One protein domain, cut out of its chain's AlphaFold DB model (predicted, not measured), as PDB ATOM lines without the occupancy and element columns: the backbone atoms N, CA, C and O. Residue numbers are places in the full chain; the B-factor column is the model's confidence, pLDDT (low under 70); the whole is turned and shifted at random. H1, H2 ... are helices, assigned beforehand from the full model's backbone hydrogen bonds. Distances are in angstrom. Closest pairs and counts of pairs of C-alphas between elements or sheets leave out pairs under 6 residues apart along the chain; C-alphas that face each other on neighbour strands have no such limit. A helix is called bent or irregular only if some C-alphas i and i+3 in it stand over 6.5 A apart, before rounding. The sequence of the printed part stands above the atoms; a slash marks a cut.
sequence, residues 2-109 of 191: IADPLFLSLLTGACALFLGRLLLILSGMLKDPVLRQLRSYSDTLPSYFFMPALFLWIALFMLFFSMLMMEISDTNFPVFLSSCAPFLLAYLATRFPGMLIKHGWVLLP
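This is residues 2 to 109 of the 191 residues of an uncharacterized protein of Chloroflexi bacterium (UniProt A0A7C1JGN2). Three long helices, H1, H3 and H4, lie side by side in a flat row with H3 in the middle, each running opposite to its neighbour in the row. Two short helices, H2 and H5, sit at one end of this row, H2 beyond the end of H1 and H5 beyond the end of H4; at that end residues 39 to 44 of the link from H2 to H3 stick out, and residues 103 to 109 run back from H5 towards the end of H1. The printed part has 108 residues, with five named helices in the order H1, H2, H3, H4, H5 and no named strand; the class is all helix. The whole is loose, with a radius of gyration of the C-alphas of 16.4 A, and elongated, spanning 50 by 27 by 20 A.

H1 holds residues 5 to 26 and is 31.2 A long from first to last C-alpha; C-alpha 5 stands at (4.603, 24.007, -21.051). H2 follows with residues 32 to 38, over 10.1 A. H3, residues 51 to 73, is the longest helix with 23 residues and 32.2 A; C-alpha 51 stands at (20.496, 22.231, 4.174). H4 holds residues 79 to 95, over 26.4 A; it is neither bent nor irregular, but only just: C-alphas 82 and 85 are 6.2 A apart. H5, residues 97 to 102, measures 8.8 A and ends with C-alpha 102 at (23.097, 17.987, 17.204).

H1 and H3 touch at a shallow tilt of 29 degrees and run opposite ways; their closest C-alphas are those of Cys 15 and Phe 61, 5.4 A apart. H3 and H4 form a helical hairpin: they touch at a shallow tilt of 10 degrees and run opposite ways, with the C-alphas of Pro 52 and Ala 90 the closest at 4.5 A. H1 and H4 are apart. H2 is close to H1 but not clearly touching, at a steep tilt of 63 degrees; the closest C-alphas, those of Ile 25 and Val 34, are 7.7 A apart. H5 is close to H4 but not clearly touching, about perpendicular at 80 degrees, with the C-alphas of Ala 93 and Leu 100 the closest at 7.1 A. H2 and H3 are apart, and so are H3 and H5. In H1, H2, H3 and H5 every pair of O i and N i+4 is within hydrogen-bond range; in H4, 9 of 13 are.

The two C-alphas farthest apart are those of Tyr 41 and Asp 74, at 51.6 A. The printed part has no cut. The link from H2 to H3, 12 residues, is long, and its residues 39 to 44, with Arg 39 the first of them, stand free; the links H1 to H2, H3 to H4 and H4 to H5 are tight. The mean pLDDT of the printed part is 87.1, and it is under 70 at residue 2 and residues 41 to 47.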
ATOM      1  N   ILE A   2      -3.787  25.817 -17.655       65.69
ATOM      2  CA  ILE A   2      -2.498  25.301 -17.204       65.69
ATOM      3  C   ILE A   2      -1.441  26.184 -17.881       65.69
ATOM      4  O   ILE A   2      -1.654  26.642 -19.003       65.69
ATOM      5  N   ALA A   3      -0.405  26.575 -17.141       77.75
ATOM      6  CA  ALA A   3       0.640  27.461 -17.646       77.75
ATOM      7  C   ALA A   3       1.313  26.855 -18.888       77.75
ATOM      8  O   ALA A   3       1.447  25.636 -18.965       77.75
ATOM      9  N   ASP A   4       1.778  27.698 -19.817       92.12
ATOM     10  CA  ASP A   4       2.442  27.233 -21.038       92.12
ATOM     11  C   ASP A   4       3.566  26.225 -20.709       92.12
ATOM     12  O   ASP A   4       4.439  26.524 -19.880       92.12
ATOM     13  N   PRO A   5       3.623  25.051 -21.367       91.12
ATOM     14  CA  PRO A   5       4.603  24.007 -21.051       91.12
ATOM     15  C   PRO A   5       6.047  24.491 -21.240       91.12
ATOM     16  O   PRO A   5       6.957  24.078 -20.517       91.12
ATOM     17  N   LEU A   6       6.257  25.440 -22.160       93.56
ATOM     18  CA  LEU A   6       7.543  26.107 -22.359       93.56
ATOM     19  C   LEU A   6       7.992  26.855 -21.099       93.56
ATOM     20  O   LEU A   6       9.143  26.723 -20.681       93.56
ATOM     21  N   PHE A   7       7.085  27.578 -20.444       94.56
ATOM     22  CA  PHE A   7       7.387  28.308 -19.217       94.56
ATOM     23  C   PHE A   7       7.741  27.356 -18.064       94.56
ATOM     24  O   PHE A   7       8.742  27.563 -17.374       94.56
ATOM     25  N   LEU A   8       6.983  26.266 -17.903       93.31
ATOM     26  CA  LEU A   8       7.265  25.236 -16.895       93.31
ATOM     27  C   LEU A   8       8.612  24.544 -17.131       93.31
ATOM     28  O   LEU A   8       9.355  24.293 -16.178       93.31
ATOM     29  N   SER A   9       8.964  24.274 -18.391       94.50
ATOM     30  CA  SER A   9      10.259  23.678 -18.731       94.50
ATOM     31  C   SER A   9      11.429  24.605 -18.383       94.50
ATOM     32  O   SER A   9      12.417  24.154 -17.800       94.50
ATOM     33  N   LEU A  10      11.289  25.913 -18.633       96.06
ATOM     34  CA  LEU A  10      12.290  26.920 -18.280       96.06
ATOM     35  C   LEU A  10      12.465  27.011 -16.760       96.06
ATOM     36  O   LEU A  10      13.596  26.975 -16.273       96.06
ATOM     37  N   LEU A  11      11.366  27.062 -16.000       95.62
ATOM     38  CA  LEU A  11      11.410  27.071 -14.533       95.62
ATOM     39  C   LEU A  11      12.061  25.808 -13.963       95.62
ATOM     40  O   LEU A  11      12.900  25.894 -13.064       95.62
ATOM     41  N   THR A  12      11.718  24.643 -14.513       95.44
ATOM     42  CA  THR A  12      12.310  23.362 -14.113       95.44
ATOM     43  C   THR A  12      13.812  23.348 -14.401       95.44
ATOM     44  O   THR A  12      14.603  22.974 -13.534       95.44
ATOM     45  N   GLY A  13      14.226  23.835 -15.576       96.75
ATOM     46  CA  GLY A  13      15.632  23.992 -15.948       96.75
ATOM     47  C   GLY A  13      16.389  24.948 -15.021       96.75
ATOM     48  O   GLY A  13      17.481  24.624 -14.558       96.75
ATOM     49  N   ALA A  14      15.794  26.090 -14.667       96.44
ATOM     50  CA  ALA A  14      16.377  27.027 -13.710       96.44
ATOM     51  C   ALA A  14      16.565  26.382 -12.326       96.44
ATOM     52  O   ALA A  14      17.642  26.486 -11.735       96.44
ATOM     53  N   CYS A  15      15.558  25.653 -11.833       96.19
ATOM     54  CA  CYS A  15      15.654  24.917 -10.571       96.19
ATOM     55  C   CYS A  15      16.754  23.848 -10.618       96.19
ATOM     56  O   CYS A  15      17.542  23.743  -9.678       96.19
ATOM     57  N   ALA A  16      16.867  23.110 -11.727       95.38
ATOM     58  CA  ALA A  16      17.923  22.122 -11.929       95.38
ATOM     59  C   ALA A  16      19.324  22.754 -11.901       95.38
ATOM     60  O   ALA A  16      20.236  22.193 -11.293       95.38
ATOM     61  N   LEU A  17      19.503  23.945 -12.484       96.38
ATOM     62  CA  LEU A  17      20.773  24.679 -12.433       96.38
ATOM     63  C   LEU A  17      21.145  25.101 -11.005       96.38
ATOM     64  O   LEU A  17      22.296  24.934 -10.594       96.38
ATOM     65  N   PHE A  18      20.192  25.619 -10.223       94.75
ATOM     66  CA  PHE A  18      20.443  25.980  -8.822       94.75
ATOM     67  C   PHE A  18      20.755  24.758  -7.954       94.75
ATOM     68  O   PHE A  18      21.669  24.806  -7.126       94.75
ATOM     69  N   LEU A  19      20.051  23.649  -8.179       94.56
ATOM     70  CA  LEU A  19      20.292  22.382  -7.495       94.56
ATOM     71  C   LEU A  19      21.671  21.818  -7.871       94.56
ATOM     72  O   LEU A  19      22.461  21.482  -6.990       94.56
ATOM     73  N   GLY A  20      22.021  21.827  -9.160       94.69
ATOM     74  CA  GLY A  20      23.347  21.454  -9.652       94.69
ATOM     75  C   GLY A  20      24.457  22.301  -9.028       94.69
ATOM     76  O   GLY A  20      25.464  21.766  -8.568       94.69
ATOM     77  N   ARG A  21      24.250  23.617  -8.898       92.94
ATOM     78  CA  ARG A  21      25.178  24.505  -8.182       92.94
ATOM     79  C   ARG A  21      25.359  24.090  -6.719       92.94
ATOM     80  O   ARG A  21      26.489  24.098  -6.239       92.94
ATOM     81  N   LEU A  22      24.290  23.734  -6.008       91.50
ATOM     82  CA  LEU A  22      24.388  23.268  -4.618       91.50
ATOM     83  C   LEU A  22      25.114  21.924  -4.502       91.50
ATOM     84  O   LEU A  22      25.931  21.756  -3.600       91.50
ATOM     85  N   LEU A  23      24.895  21.005  -5.443       91.25
ATOM     86  CA  LEU A  23      25.632  19.740  -5.510       91.25
ATOM     87  C   LEU A  23      27.126  19.956  -5.794       91.25
ATOM     88  O   LEU A  23      27.972  19.297  -5.191       91.25
ATOM     89  N   LEU A  24      27.479  20.920  -6.648       90.44
ATOM     90  CA  LEU A  24      28.875  21.309  -6.886       90.44
ATOM     91  C   LEU A  24      29.537  21.915  -5.639       90.44
ATOM     92  O   LEU A  24      30.731  21.724  -5.408       90.44
ATOM     93  N   ILE A  25      28.773  22.632  -4.815       89.38
ATOM     94  CA  ILE A  25      29.257  23.140  -3.525       89.38
ATOM     95  C   ILE A  25      29.474  21.977  -2.548       89.38
ATOM     96  O   ILE A  25      30.532  21.892  -1.924       89.38
ATOM     97  N   LEU A  26      28.508  21.059  -2.452       87.00
ATOM     98  CA  LEU A  26      28.552  19.903  -1.551       87.00
ATOM     99  C   LEU A  26      29.666  18.913  -1.879       87.00
ATOM    100  O   LEU A  26      30.353  18.438  -0.978       87.00
ATOM    101  N   SER A  27      29.875  18.644  -3.167       87.38
ATOM    102  CA  SER A  27      30.988  17.819  -3.653       87.38
ATOM    103  C   SER A  27      32.357  18.464  -3.428       87.38
ATOM    104  O   SER A  27      33.371  17.793  -3.569       87.38
ATOM    105  N   GLY A  28      32.411  19.752  -3.067       84.44
ATOM    106  CA  GLY A  28      33.657  20.474  -2.816       84.44
ATOM    107  C   GLY A  28      34.318  21.063  -4.063       84.44
ATOM    108  O   GLY A  28      35.337  21.745  -3.938       84.44
ATOM    109  N   MET A  29      33.714  20.892  -5.245       86.94
ATOM    110  CA  MET A  29      34.210  21.482  -6.494       86.94
ATOM    111  C   MET A  29      34.080  23.009  -6.511       86.94
ATOM    112  O   MET A  29      34.885  23.697  -7.139       86.94
ATOM    113  N   LEU A  30      33.072  23.553  -5.823       87.50
ATOM    114  CA  LEU A  30      32.759  24.983  -5.794       87.50
ATOM    115  C   LEU A  30      32.978  25.552  -4.384       87.50
ATOM    116  O   LEU A  30      32.045  25.737  -3.604       87.50
ATOM    117  N   LYS A  31      34.246  25.838  -4.060       88.69
ATOM    118  CA  LYS A  31      34.684  26.348  -2.742       88.69
ATOM    119  C   LYS A  31      34.407  27.845  -2.537       88.69
ATOM    120  O   LYS A  31      34.148  28.298  -1.424       88.69
ATOM    121  N   ASP A  32      34.398  28.604  -3.631       87.81
ATOM    122  CA  ASP A  32      34.186  30.057  -3.690       87.81
ATOM    123  C   ASP A  32      33.018  30.599  -2.833       87.81
ATOM    124  O   ASP A  32      33.242  31.511  -2.037       87.81
ATOM    125  N   PRO A  33      31.769  30.106  -2.969       86.94
ATOM    126  CA  PRO A  33      30.628  30.653  -2.235       86.94
ATOM    127  C   PRO A  33      30.729  30.404  -0.729       86.94
ATOM    128  O   PRO A  33      30.353  31.275   0.050       86.94
ATOM    129  N   VAL A  34      31.280  29.255  -0.327       86.94
ATOM    130  CA  VAL A  34      31.479  28.910   1.087       86.94
ATOM    131  C   VAL A  34      32.493  29.866   1.713       86.94
ATOM    132  O   VAL A  34      32.232  30.463   2.754       86.94
ATOM    133  N   LEU A  35      33.620  30.091   1.032       87.81
ATOM    134  CA  LEU A  35      34.678  30.984   1.509       87.81
ATOM    135  C   LEU A  35      34.228  32.454   1.531       87.81
ATOM    136  O   LEU A  35      34.570  33.187   2.454       87.81
ATOM    137  N   ARG A  36      33.380  32.898   0.591       87.75
ATOM    138  CA  ARG A  36      32.773  34.243   0.667       87.75
ATOM    139  C   ARG A  36      31.913  34.423   1.910       87.75
ATOM    140  O   ARG A  36      31.917  35.513   2.474       87.75
ATOM    141  N   GLN A  37      31.199  33.388   2.346       83.94
ATOM    142  CA  GLN A  37      30.390  33.480   3.556       83.94
ATOM    143  C   GLN A  37      31.248  33.507   4.824       83.94
ATOM    144  O   GLN A  37      30.944  34.282   5.731       83.94
ATOM    145  N   LEU A  38      32.357  32.756   4.849       82.56
ATOM    146  CA  LEU A  38      33.331  32.796   5.949       82.56
ATOM    147  C   LEU A  38      33.928  34.188   6.177       82.56
ATOM    148  O   LEU A  38      34.342  34.498   7.289       82.56
ATOM    149  N   ARG A  39      33.942  35.050   5.154       80.25
ATOM    150  CA  ARG A  39      34.375  36.446   5.288       80.25
ATOM    151  C   ARG A  39      33.467  37.269   6.213       80.25
ATOM    152  O   ARG A  39      33.939  38.219   6.831       80.25
ATOM    153  N   SER A  40      32.171  36.960   6.274       77.94
ATOM    154  CA  SER A  40      31.197  37.767   7.018       77.94
ATOM    155  C   SER A  40      31.221  37.459   8.522       77.94
ATOM    156  O   SER A  40      31.225  36.299   8.929       77.94
ATOM    157  N   TYR A  41      31.219  38.503   9.358       60.62
ATOM    158  CA  TYR A  41      31.179  38.440  10.830       60.62
ATOM    159  C   TYR A  41      29.763  38.094  11.342       60.62
ATOM    160  O   TYR A  41      29.175  38.805  12.147       60.62
ATOM    161  N   SER A  42      29.147  37.031  10.822       58.66
ATOM    162  CA  SER A  42      27.880  36.556  11.382       58.66
ATOM    163  C   SER A  42      28.179  35.811  12.684       58.66
ATOM    164  O   SER A  42      28.598  34.657  12.673       58.66
ATOM    165  N   ASP A  43      27.966  36.481  13.816       58.19
ATOM    166  CA  ASP A  43      28.108  35.885  15.152       58.19
ATOM    167  C   ASP A  43      27.047  34.804  15.433       58.19
ATOM    168  O   ASP A  43      27.189  34.004  16.358       58.19
ATOM    169  N   THR A  44      25.992  34.747  14.615       56.72
ATOM    170  CA  THR A  44      24.792  33.945  14.863       56.72
ATOM    171  C   THR A  44      24.860  32.506  14.354       56.72
ATOM    172  O   THR A  44      24.193  31.657  14.943       56.72
ATOM    173  N   LEU A  45      25.659  32.179  13.327       56.25
ATOM    174  CA  LEU A  45      25.843  30.787  12.891       56.25
ATOM    175  C   LEU A  45      27.319  30.448  12.598       56.25
ATOM    176  O   LEU A  45      27.901  31.003  11.670       56.25
ATOM    177  N   PRO A  46      27.920  29.476  13.320       55.75
ATOM    178  CA  PRO A  46      29.303  29.032  13.104       55.75
ATOM    179  C   PRO A  46      29.566  28.391  11.732       55.75
ATOM    180  O   PRO A  46      30.716  28.108  11.398       55.75
ATOM    181  N   SER A  47      28.518  28.038  10.987       63.56
ATOM    182  CA  SER A  47      28.606  27.124   9.854       63.56
ATOM    183  C   SER A  47      27.649  27.505   8.728       63.56
ATOM    184  O   SER A  47      26.503  27.899   8.943       63.56
ATOM    185  N   TYR A  48      28.141  27.361   7.498       70.50
ATOM    186  CA  TYR A  48      27.357  27.487   6.276       70.50
ATOM    187  C   TYR A  48      26.208  26.467   6.280       70.50
ATOM    188  O   TYR A  48      26.429  25.269   6.090       70.50
ATOM    189  N   PHE A  49      24.978  26.925   6.519       76.31
ATOM    190  CA  PHE A  49      23.808  26.055   6.637       76.31
ATOM    191  C   PHE A  49      23.119  25.888   5.272       76.31
ATOM    192  O   PHE A  49      22.128  26.541   4.959       76.31
ATOM    193  N   PHE A  50      23.683  25.024   4.424       84.94
ATOM    194  CA  PHE A  50      23.195  24.763   3.058       84.94
ATOM    195  C   PHE A  50      21.905  23.919   3.022       84.94
ATOM    196  O   PHE A  50      21.212  23.901   2.007       84.94
ATOM    197  N   MET A  51      21.584  23.215   4.114       88.12
ATOM    198  CA  MET A  51      20.496  22.231   4.174       88.12
ATOM    199  C   MET A  51      19.115  22.786   3.803       88.12
ATOM    200  O   MET A  51      18.472  22.217   2.922       88.12
ATOM    201  N   PRO A  52      18.641  23.897   4.402       90.69
ATOM    202  CA  PRO A  52      17.318  24.418   4.084       90.69
ATOM    203  C   PRO A  52      17.225  24.879   2.635       90.69
ATOM    204  O   PRO A  52      16.208  24.654   1.990       90.69
ATOM    205  N   ALA A  53      18.302  25.474   2.109       91.81
ATOM    206  CA  ALA A  53      18.366  25.854   0.705       91.81
ATOM    207  C   ALA A  53      18.260  24.613  -0.192       91.81
ATOM    208  O   ALA A  53      17.455  24.604  -1.115       91.81
ATOM    209  N   LEU A  54      19.011  23.548   0.101       92.50
ATOM    210  CA  LEU A  54      18.951  22.297  -0.654       92.50
ATOM    211  C   LEU A  54      17.543  21.692  -0.655       92.50
ATOM    212  O   LEU A  54      17.028  21.383  -1.727       92.50
ATOM    213  N   PHE A  55      16.903  21.570   0.509       94.31
ATOM    214  CA  PHE A  55      15.544  21.030   0.587       94.31
ATOM    215  C   PHE A  55      14.531  21.904  -0.150       94.31
ATOM    216  O   PHE A  55      13.679  21.374  -0.855       94.31
ATOM    217  N   LEU A  56      14.663  23.229  -0.058       95.44
ATOM    218  CA  LEU A  56      13.808  24.168  -0.775       95.44
ATOM    219  C   LEU A  56      13.948  24.016  -2.294       95.44
ATOM    220  O   LEU A  56      12.941  23.935  -2.994       95.44
ATOM    221  N   TRP A  57      15.173  23.927  -2.817       96.00
ATOM    222  CA  TRP A  57      15.391  23.765  -4.258       96.00
ATOM    223  C   TRP A  57      14.966  22.388  -4.772       96.00
ATOM    224  O   TRP A  57      14.424  22.311  -5.872       96.00
ATOM    225  N   ILE A  58      15.141  21.319  -3.985       95.69
ATOM    226  CA  ILE A  58      14.576  19.997  -4.303       95.69
ATOM    227  C   ILE A  58      13.051  20.076  -4.357       95.69
ATOM    228  O   ILE A  58      12.453  19.582  -5.308       95.69
ATOM    229  N   ALA A  59      12.421  20.721  -3.372       95.94
ATOM    230  CA  ALA A  59      10.972  20.844  -3.315       95.94
ATOM    231  C   ALA A  59      10.414  21.612  -4.521       95.94
ATOM    232  O   ALA A  59       9.486  21.137  -5.170       95.94
ATOM    233  N   LEU A  60      11.022  22.755  -4.862       96.00
ATOM    234  CA  LEU A  60      10.659  23.538  -6.046       96.00
ATOM    235  C   LEU A  60      10.875  22.750  -7.341       96.00
ATOM    236  O   LEU A  60       9.997  22.740  -8.197       96.00
ATOM    237  N   PHE A  61      12.008  22.055  -7.473       96.38
ATOM    238  CA  PHE A  61      12.277  21.216  -8.637       96.38
ATOM    239  C   PHE A  61      11.220  20.118  -8.791       96.38
ATOM    240  O   PHE A  61      10.645  19.986  -9.866       96.38
ATOM    241  N   MET A  62      10.916  19.378  -7.719       95.56
ATOM    242  CA  MET A  62       9.880  18.340  -7.736       95.56
ATOM    243  C   MET A  62       8.503  18.918  -8.061       95.56
ATOM    244  O   MET A  62       7.764  18.310  -8.827       95.56
ATOM    245  N   LEU A  63       8.169  20.097  -7.531       95.12
ATOM    246  CA  LEU A  63       6.908  20.777  -7.814       95.12
ATOM    247  C   LEU A  63       6.782  21.105  -9.306       95.12
ATOM    248  O   LEU A  63       5.833  20.652  -9.943       95.12
ATOM    249  N   PHE A  64       7.746  21.818  -9.893       95.00
ATOM    250  CA  PHE A  64       7.674  22.194 -11.311       95.00
ATOM    251  C   PHE A  64       7.782  20.988 -12.245       95.00
ATOM    252  O   PHE A  64       7.035  20.897 -13.216       95.00
ATOM    253  N   PHE A  65       8.636  20.021 -11.909       94.25
ATOM    254  CA  PHE A  65       8.748  18.771 -12.654       94.25
ATOM    255  C   PHE A  65       7.441  17.970 -12.616       94.25
ATOM    256  O   PHE A  65       7.012  17.445 -13.640       94.25
ATOM    257  N   SER A  66       6.767  17.918 -11.462       93.25
ATOM    258  CA  SER A  66       5.476  17.240 -11.331       93.25
ATOM    259  C   SER A  66       4.375  17.912 -12.152       93.25
ATOM    260  O   SER A  66       3.614  17.212 -12.813       93.25
ATOM    261  N   MET A  67       4.324  19.250 -12.169       92.06
ATOM    262  CA  MET A  67       3.382  20.005 -13.003       92.06
ATOM    263  C   MET A  67       3.633  19.751 -14.493       92.06
ATOM    264  O   MET A  67       2.689  19.524 -15.240       92.06
ATOM    265  N   LEU A  68       4.902  19.721 -14.907       92.19
ATOM    266  CA  LEU A  68       5.294  19.417 -16.282       92.19
ATOM    267  C   LEU A  68       4.915  17.982 -16.684       92.19
ATOM    268  O   LEU A  68       4.425  17.763 -17.786       92.19
ATOM    269  N   MET A  69       5.099  17.006 -15.793       90.94
ATOM    270  CA  MET A  69       4.717  15.611 -16.053       90.94
ATOM    271  C   MET A  69       3.203  15.414 -16.135       90.94
ATOM    272  O   MET A  69       2.740  14.615 -16.949       90.94
ATOM    273  N   MET A  70       2.444  16.143 -15.314       91.75
ATOM    274  CA  MET A  70       0.982  16.139 -15.343       91.75
ATOM    275  C   MET A  70       0.456  16.647 -16.690       91.75
ATOM    276  O   MET A  70      -0.411  16.004 -17.271       91.75
ATOM    277  N   GLU A  71       1.045  17.730 -17.205       90.12
ATOM    278  CA  GLU A  71       0.699  18.310 -18.510       90.12
ATOM    279  C   GLU A  71       1.009  17.362 -19.677       90.12
ATOM    280  O   GLU A  71       0.251  17.280 -20.633       90.12
ATOM    281  N   ILE A  72       2.118  16.616 -19.610       91.12
ATOM    282  CA  ILE A  72       2.510  15.695 -20.691       91.12
ATOM    283  C   ILE A  72       1.689  14.398 -20.673       91.12
ATOM    284  O   ILE A  72       1.448  13.808 -21.724       91.12
ATOM    285  N   SER A  73       1.307  13.919 -19.489       89.50
ATOM    286  CA  SER A  73       0.719  12.581 -19.319       89.50
ATOM    287  C   SER A  73      -0.811  12.587 -19.246       89.50
ATOM    288  O   SER A  73      -1.391  11.522 -19.027       89.50
ATOM    289  N   ASP A  74      -1.460  13.757 -19.330       86.75
ATOM    290  CA  ASP A  74      -2.915  13.952 -19.152       86.75
ATOM    291  C   ASP A  74      -3.484  13.259 -17.893       86.75
ATOM    292  O   ASP A  74      -4.655  12.881 -17.797       86.75
ATOM    293  N   THR A  75      -2.634  13.038 -16.888       86.81
ATOM    294  CA  THR A  75      -2.989  12.246 -15.713       86.81
ATOM    295  C   THR A  75      -3.445  13.177 -14.600       86.81
ATOM    296  O   THR A  75      -2.663  13.972 -14.099       86.81
ATOM    297  N   ASN A  76      -4.679  13.021 -14.119       82.50
ATOM    298  CA  ASN A  76      -5.237  13.838 -13.029       82.50
ATOM    299  C   ASN A  76      -4.690  13.490 -11.628       82.50
ATOM    300  O   ASN A  76      -5.256  13.906 -10.614       82.50
ATOM    301  N   PHE A  77      -3.630  12.684 -11.535       83.00
ATOM    302  CA  PHE A  77      -3.069  12.319 -10.242       83.00
ATOM    303  C   PHE A  77      -2.318  13.524  -9.652       83.00
ATOM    304  O   PHE A  77      -1.487  14.113 -10.345       83.00
ATOM    305  N   PRO A  78      -2.551  13.903  -8.381       84.50
ATOM    306  CA  PRO A  78      -1.925  15.073  -7.768       84.50
ATOM    307  C   PRO A  78      -0.456  14.799  -7.394       84.50
ATOM    308  O   PRO A  78      -0.086  14.750  -6.220       84.50
ATOM    309  N   VAL A  79       0.409  14.638  -8.402       85.19
ATOM    310  CA  VAL A  79       1.849  14.354  -8.239       85.19
ATOM    311  C   VAL A  79       2.554  15.466  -7.445       85.19
ATOM    312  O   VAL A  79       3.545  15.206  -6.755       85.19
ATOM    313  N   PHE A  80       2.007  16.686  -7.444       84.31
ATOM    314  CA  PHE A  80       2.535  17.821  -6.684       84.31
ATOM    315  C   PHE A  80       2.593  17.576  -5.170       84.31
ATOM    316  O   PHE A  80       3.444  18.165  -4.504       84.31
ATOM    317  N   LEU A  81       1.766  16.679  -4.615       91.38
ATOM    318  CA  LEU A  81       1.803  16.336  -3.186       91.38
ATOM    319  C   LEU A  81       3.164  15.774  -2.750       91.38
ATOM    320  O   LEU A  81       3.557  15.944  -1.597       91.38
ATOM    321  N   SER A  82       3.924  15.172  -3.672       90.19
ATOM    322  CA  SER A  82       5.287  14.698  -3.400       90.19
ATOM    323  C   SER A  82       6.252  15.828  -3.005       90.19
ATOM    324  O   SER A  82       7.181  15.599  -2.232       90.19
ATOM    325  N   SER A  83       6.004  17.062  -3.459       93.88
ATOM    326  CA  SER A  83       6.825  18.238  -3.135       93.88
ATOM    327  C   SER A  83       6.580  18.788  -1.722       93.88
ATOM    328  O   SER A  83       7.431  19.501  -1.183       93.88
ATOM    329  N   CYS A  84       5.471  18.417  -1.071       95.06
ATOM    330  CA  CYS A  84       5.150  18.871   0.284       95.06
ATOM    331  C   CYS A  84       6.163  18.363   1.321       95.06
ATOM    332  O   CYS A  84       6.523  19.096   2.241       95.06
ATOM    333  N   ALA A  85       6.657  17.130   1.166       94.62
ATOM    334  CA  ALA A  85       7.616  16.528   2.091       94.62
ATOM    335  C   ALA A  85       8.951  17.310   2.179       94.62
ATOM    336  O   ALA A  85       9.333  17.698   3.287       94.62
ATOM    337  N   PRO A  86       9.657  17.611   1.067       94.75
ATOM    338  CA  PRO A  86      10.874  18.420   1.123       94.75
ATOM    339  C   PRO A  86      10.607  19.881   1.523       94.75
ATOM    340  O   PRO A  86      11.454  20.476   2.185       94.75
ATOM    341  N   PHE A  87       9.429  20.448   1.228       95.38
ATOM    342  CA  PHE A  87       9.038  21.768   1.747       95.38
ATOM    343  C   PHE A  87       8.927  21.779   3.276       95.38
ATOM    344  O   PHE A  87       9.464  22.673   3.933       95.38
ATOM    345  N   LEU A  88       8.273  20.765   3.849       95.44
ATOM    346  CA  LEU A  88       8.163  20.596   5.296       95.44
ATOM    347  C   LEU A  88       9.549  20.439   5.931       95.44
ATOM    348  O   LEU A  88       9.840  21.081   6.936       95.44
ATOM    349  N   LEU A  89      10.428  19.634   5.326       93.31
ATOM    350  CA  LEU A  89      11.810  19.470   5.788       93.31
ATOM    351  C   LEU A  89      12.603  20.778   5.716       93.31
ATOM    352  O   LEU A  89      13.311  21.102   6.667       93.31
ATOM    353  N   ALA A  90      12.463  21.555   4.639       94.19
ATOM    354  CA  ALA A  90      13.092  22.869   4.519       94.19
ATOM    355  C   ALA A  90      12.624  23.813   5.638       94.19
ATOM    356  O   ALA A  90      13.446  24.465   6.281       94.19
ATOM    357  N   TYR A  91      11.316  23.836   5.910       94.88
ATOM    358  CA  TYR A  91      10.719  24.635   6.979       94.88
ATOM    359  C   TYR A  91      11.176  24.194   8.378       94.88
ATOM    360  O   TYR A  91      11.545  25.018   9.214       94.88
ATOM    361  N   LEU A  92      11.219  22.888   8.644       92.88
ATOM    362  CA  LEU A  92      11.740  22.359   9.907       92.88
ATOM    363  C   LEU A  92      13.229  22.682  10.076       92.88
ATOM    364  O   LEU A  92      13.658  23.031  11.176       92.88
ATOM    365  N   ALA A  93      14.005  22.626   8.991       90.12
ATOM    366  CA  ALA A  93      15.429  22.927   9.011       90.12
ATOM    367  C   ALA A  93      15.727  24.407   9.290       90.12
ATOM    368  O   ALA A  93      16.713  24.700   9.968       90.12
ATOM    369  N   THR A  94      14.889  25.340   8.823       89.56
ATOM    370  CA  THR A  94      15.010  26.760   9.198       89.56
ATOM    371  C   THR A  94      14.529  27.023  10.621       89.56
ATOM    372  O   THR A  94      15.114  27.855  11.315       89.56
ATOM    373  N   ARG A  95      13.491  26.314  11.083       92.50
ATOM    374  CA  ARG A  95      12.910  26.525  12.414       92.50
ATOM    375  C   ARG A  95      13.762  25.952  13.547       92.50
ATOM    376  O   ARG A  95      13.839  26.570  14.608       92.50
ATOM    377  N   PHE A  96      14.397  24.800  13.332       89.44
ATOM    378  CA  PHE A  96      15.141  24.059  14.357       89.44
ATOM    379  C   PHE A  96      16.582  23.719  13.924       89.44
ATOM    380  O   PHE A  96      16.967  22.544  13.930       89.44
ATOM    381  N   PRO A  97      17.433  24.714  13.606       82.50
ATOM    382  CA  PRO A  97      18.791  24.457  13.116       82.50
ATOM    383  C   PRO A  97      19.641  23.671  14.128       82.50
ATOM    384  O   PRO A  97      20.405  22.784  13.750       82.50
ATOM    385  N   GLY A  98      19.454  23.924  15.430       83.44
ATOM    386  CA  GLY A  98      20.174  23.224  16.496       83.44
ATOM    387  C   GLY A  98      19.909  21.714  16.541       83.44
ATOM    388  O   GLY A  98      20.809  20.951  16.887       83.44
ATOM    389  N   MET A  99      18.715  21.262  16.140       84.56
ATOM    390  CA  MET A  99      18.373  19.835  16.130       84.56
ATOM    391  C   MET A  99      19.159  19.077  15.053       84.56
ATOM    392  O   MET A  99      19.687  18.000  15.338       84.56
ATOM    393  N   LEU A 100      19.289  19.659  13.855       80.38
ATOM    394  CA  LEU A 100      20.082  19.088  12.760       80.38
ATOM    395  C   LEU A 100      21.578  19.090  13.071       80.38
ATOM    396  O   LEU A 100      22.264  18.114  12.772       80.38
ATOM    397  N   ILE A 101      22.075  20.166  13.690       80.19
ATOM    398  CA  ILE A 101      23.480  20.258  14.106       80.19
ATOM    399  C   ILE A 101      23.788  19.176  15.146       80.19
ATOM    400  O   ILE A 101      24.770  18.454  14.994       80.19
ATOM    401  N   LYS A 102      22.922  19.001  16.153       81.50
ATOM    402  CA  LYS A 102      23.097  17.987  17.204       81.50
ATOM    403  C   LYS A 102      23.080  16.555  16.659       81.50
ATOM    404  O   LYS A 102      23.845  15.726  17.133       81.50
ATOM    405  N   HIS A 103      22.237  16.268  15.666       80.88
ATOM    406  CA  HIS A 103      22.176  14.948  15.025       80.88
ATOM    407  C   HIS A 103      23.304  14.701  14.012       80.88
ATOM    408  O   HIS A 103      23.384  13.614  13.446       80.88
ATOM    409  N   GLY A 104      24.168  15.687  13.746       72.50
ATOM    410  CA  GLY A 104      25.241  15.548  12.762       72.50
ATOM    411  C   GLY A 104      24.745  15.470  11.316       72.50
ATOM    412  O   GLY A 104      25.508  15.118  10.423       72.50
ATOM    413  N   TRP A 105      23.490  15.844  11.048       72.75
ATOM    414  CA  TRP A 105      22.892  15.843   9.704       72.75
ATOM    415  C   TRP A 105      23.339  17.038   8.852       72.75
ATOM    416  O   TRP A 105      22.704  17.405   7.864       72.75
ATOM    417  N   VAL A 106      24.448  17.671   9.221       76.75
ATOM    418  CA  VAL A 106      25.031  18.772   8.469       76.75
ATOM    419  C   VAL A 106      26.013  18.169   7.462       76.75
ATOM    420  O   VAL A 106      27.163  17.884   7.786       76.75
ATOM    421  N   LEU A 107      25.551  17.938   6.230       79.56
ATOM    422  CA  LEU A 107      26.401  17.561   5.088       79.56
ATOM    423  C   LEU A 107      27.402  18.674   4.725       79.56
ATOM    424  O   LEU A 107      27.225  19.439   3.788       79.56
ATOM    425  N   LEU A 108      28.503  18.760   5.453       82.62
ATOM    426  CA  LEU A 108      29.588  19.670   5.105       82.62
ATOM    427  C   LEU A 108      30.560  18.982   4.134       82.62
ATOM    428  O   LEU A 108      30.893  17.803   4.348       82.62
ATOM    429  N   PRO A 109      31.072  19.701   3.115       87.06
ATOM    430  CA  PRO A 109      32.136  19.191   2.258       87.06
ATOM    431  C   PRO A 109      33.310  18.667   3.091       87.06
ATOM    432  O   PRO A 109      33.641  19.235   4.136       87.06
TER     433      PRO A 109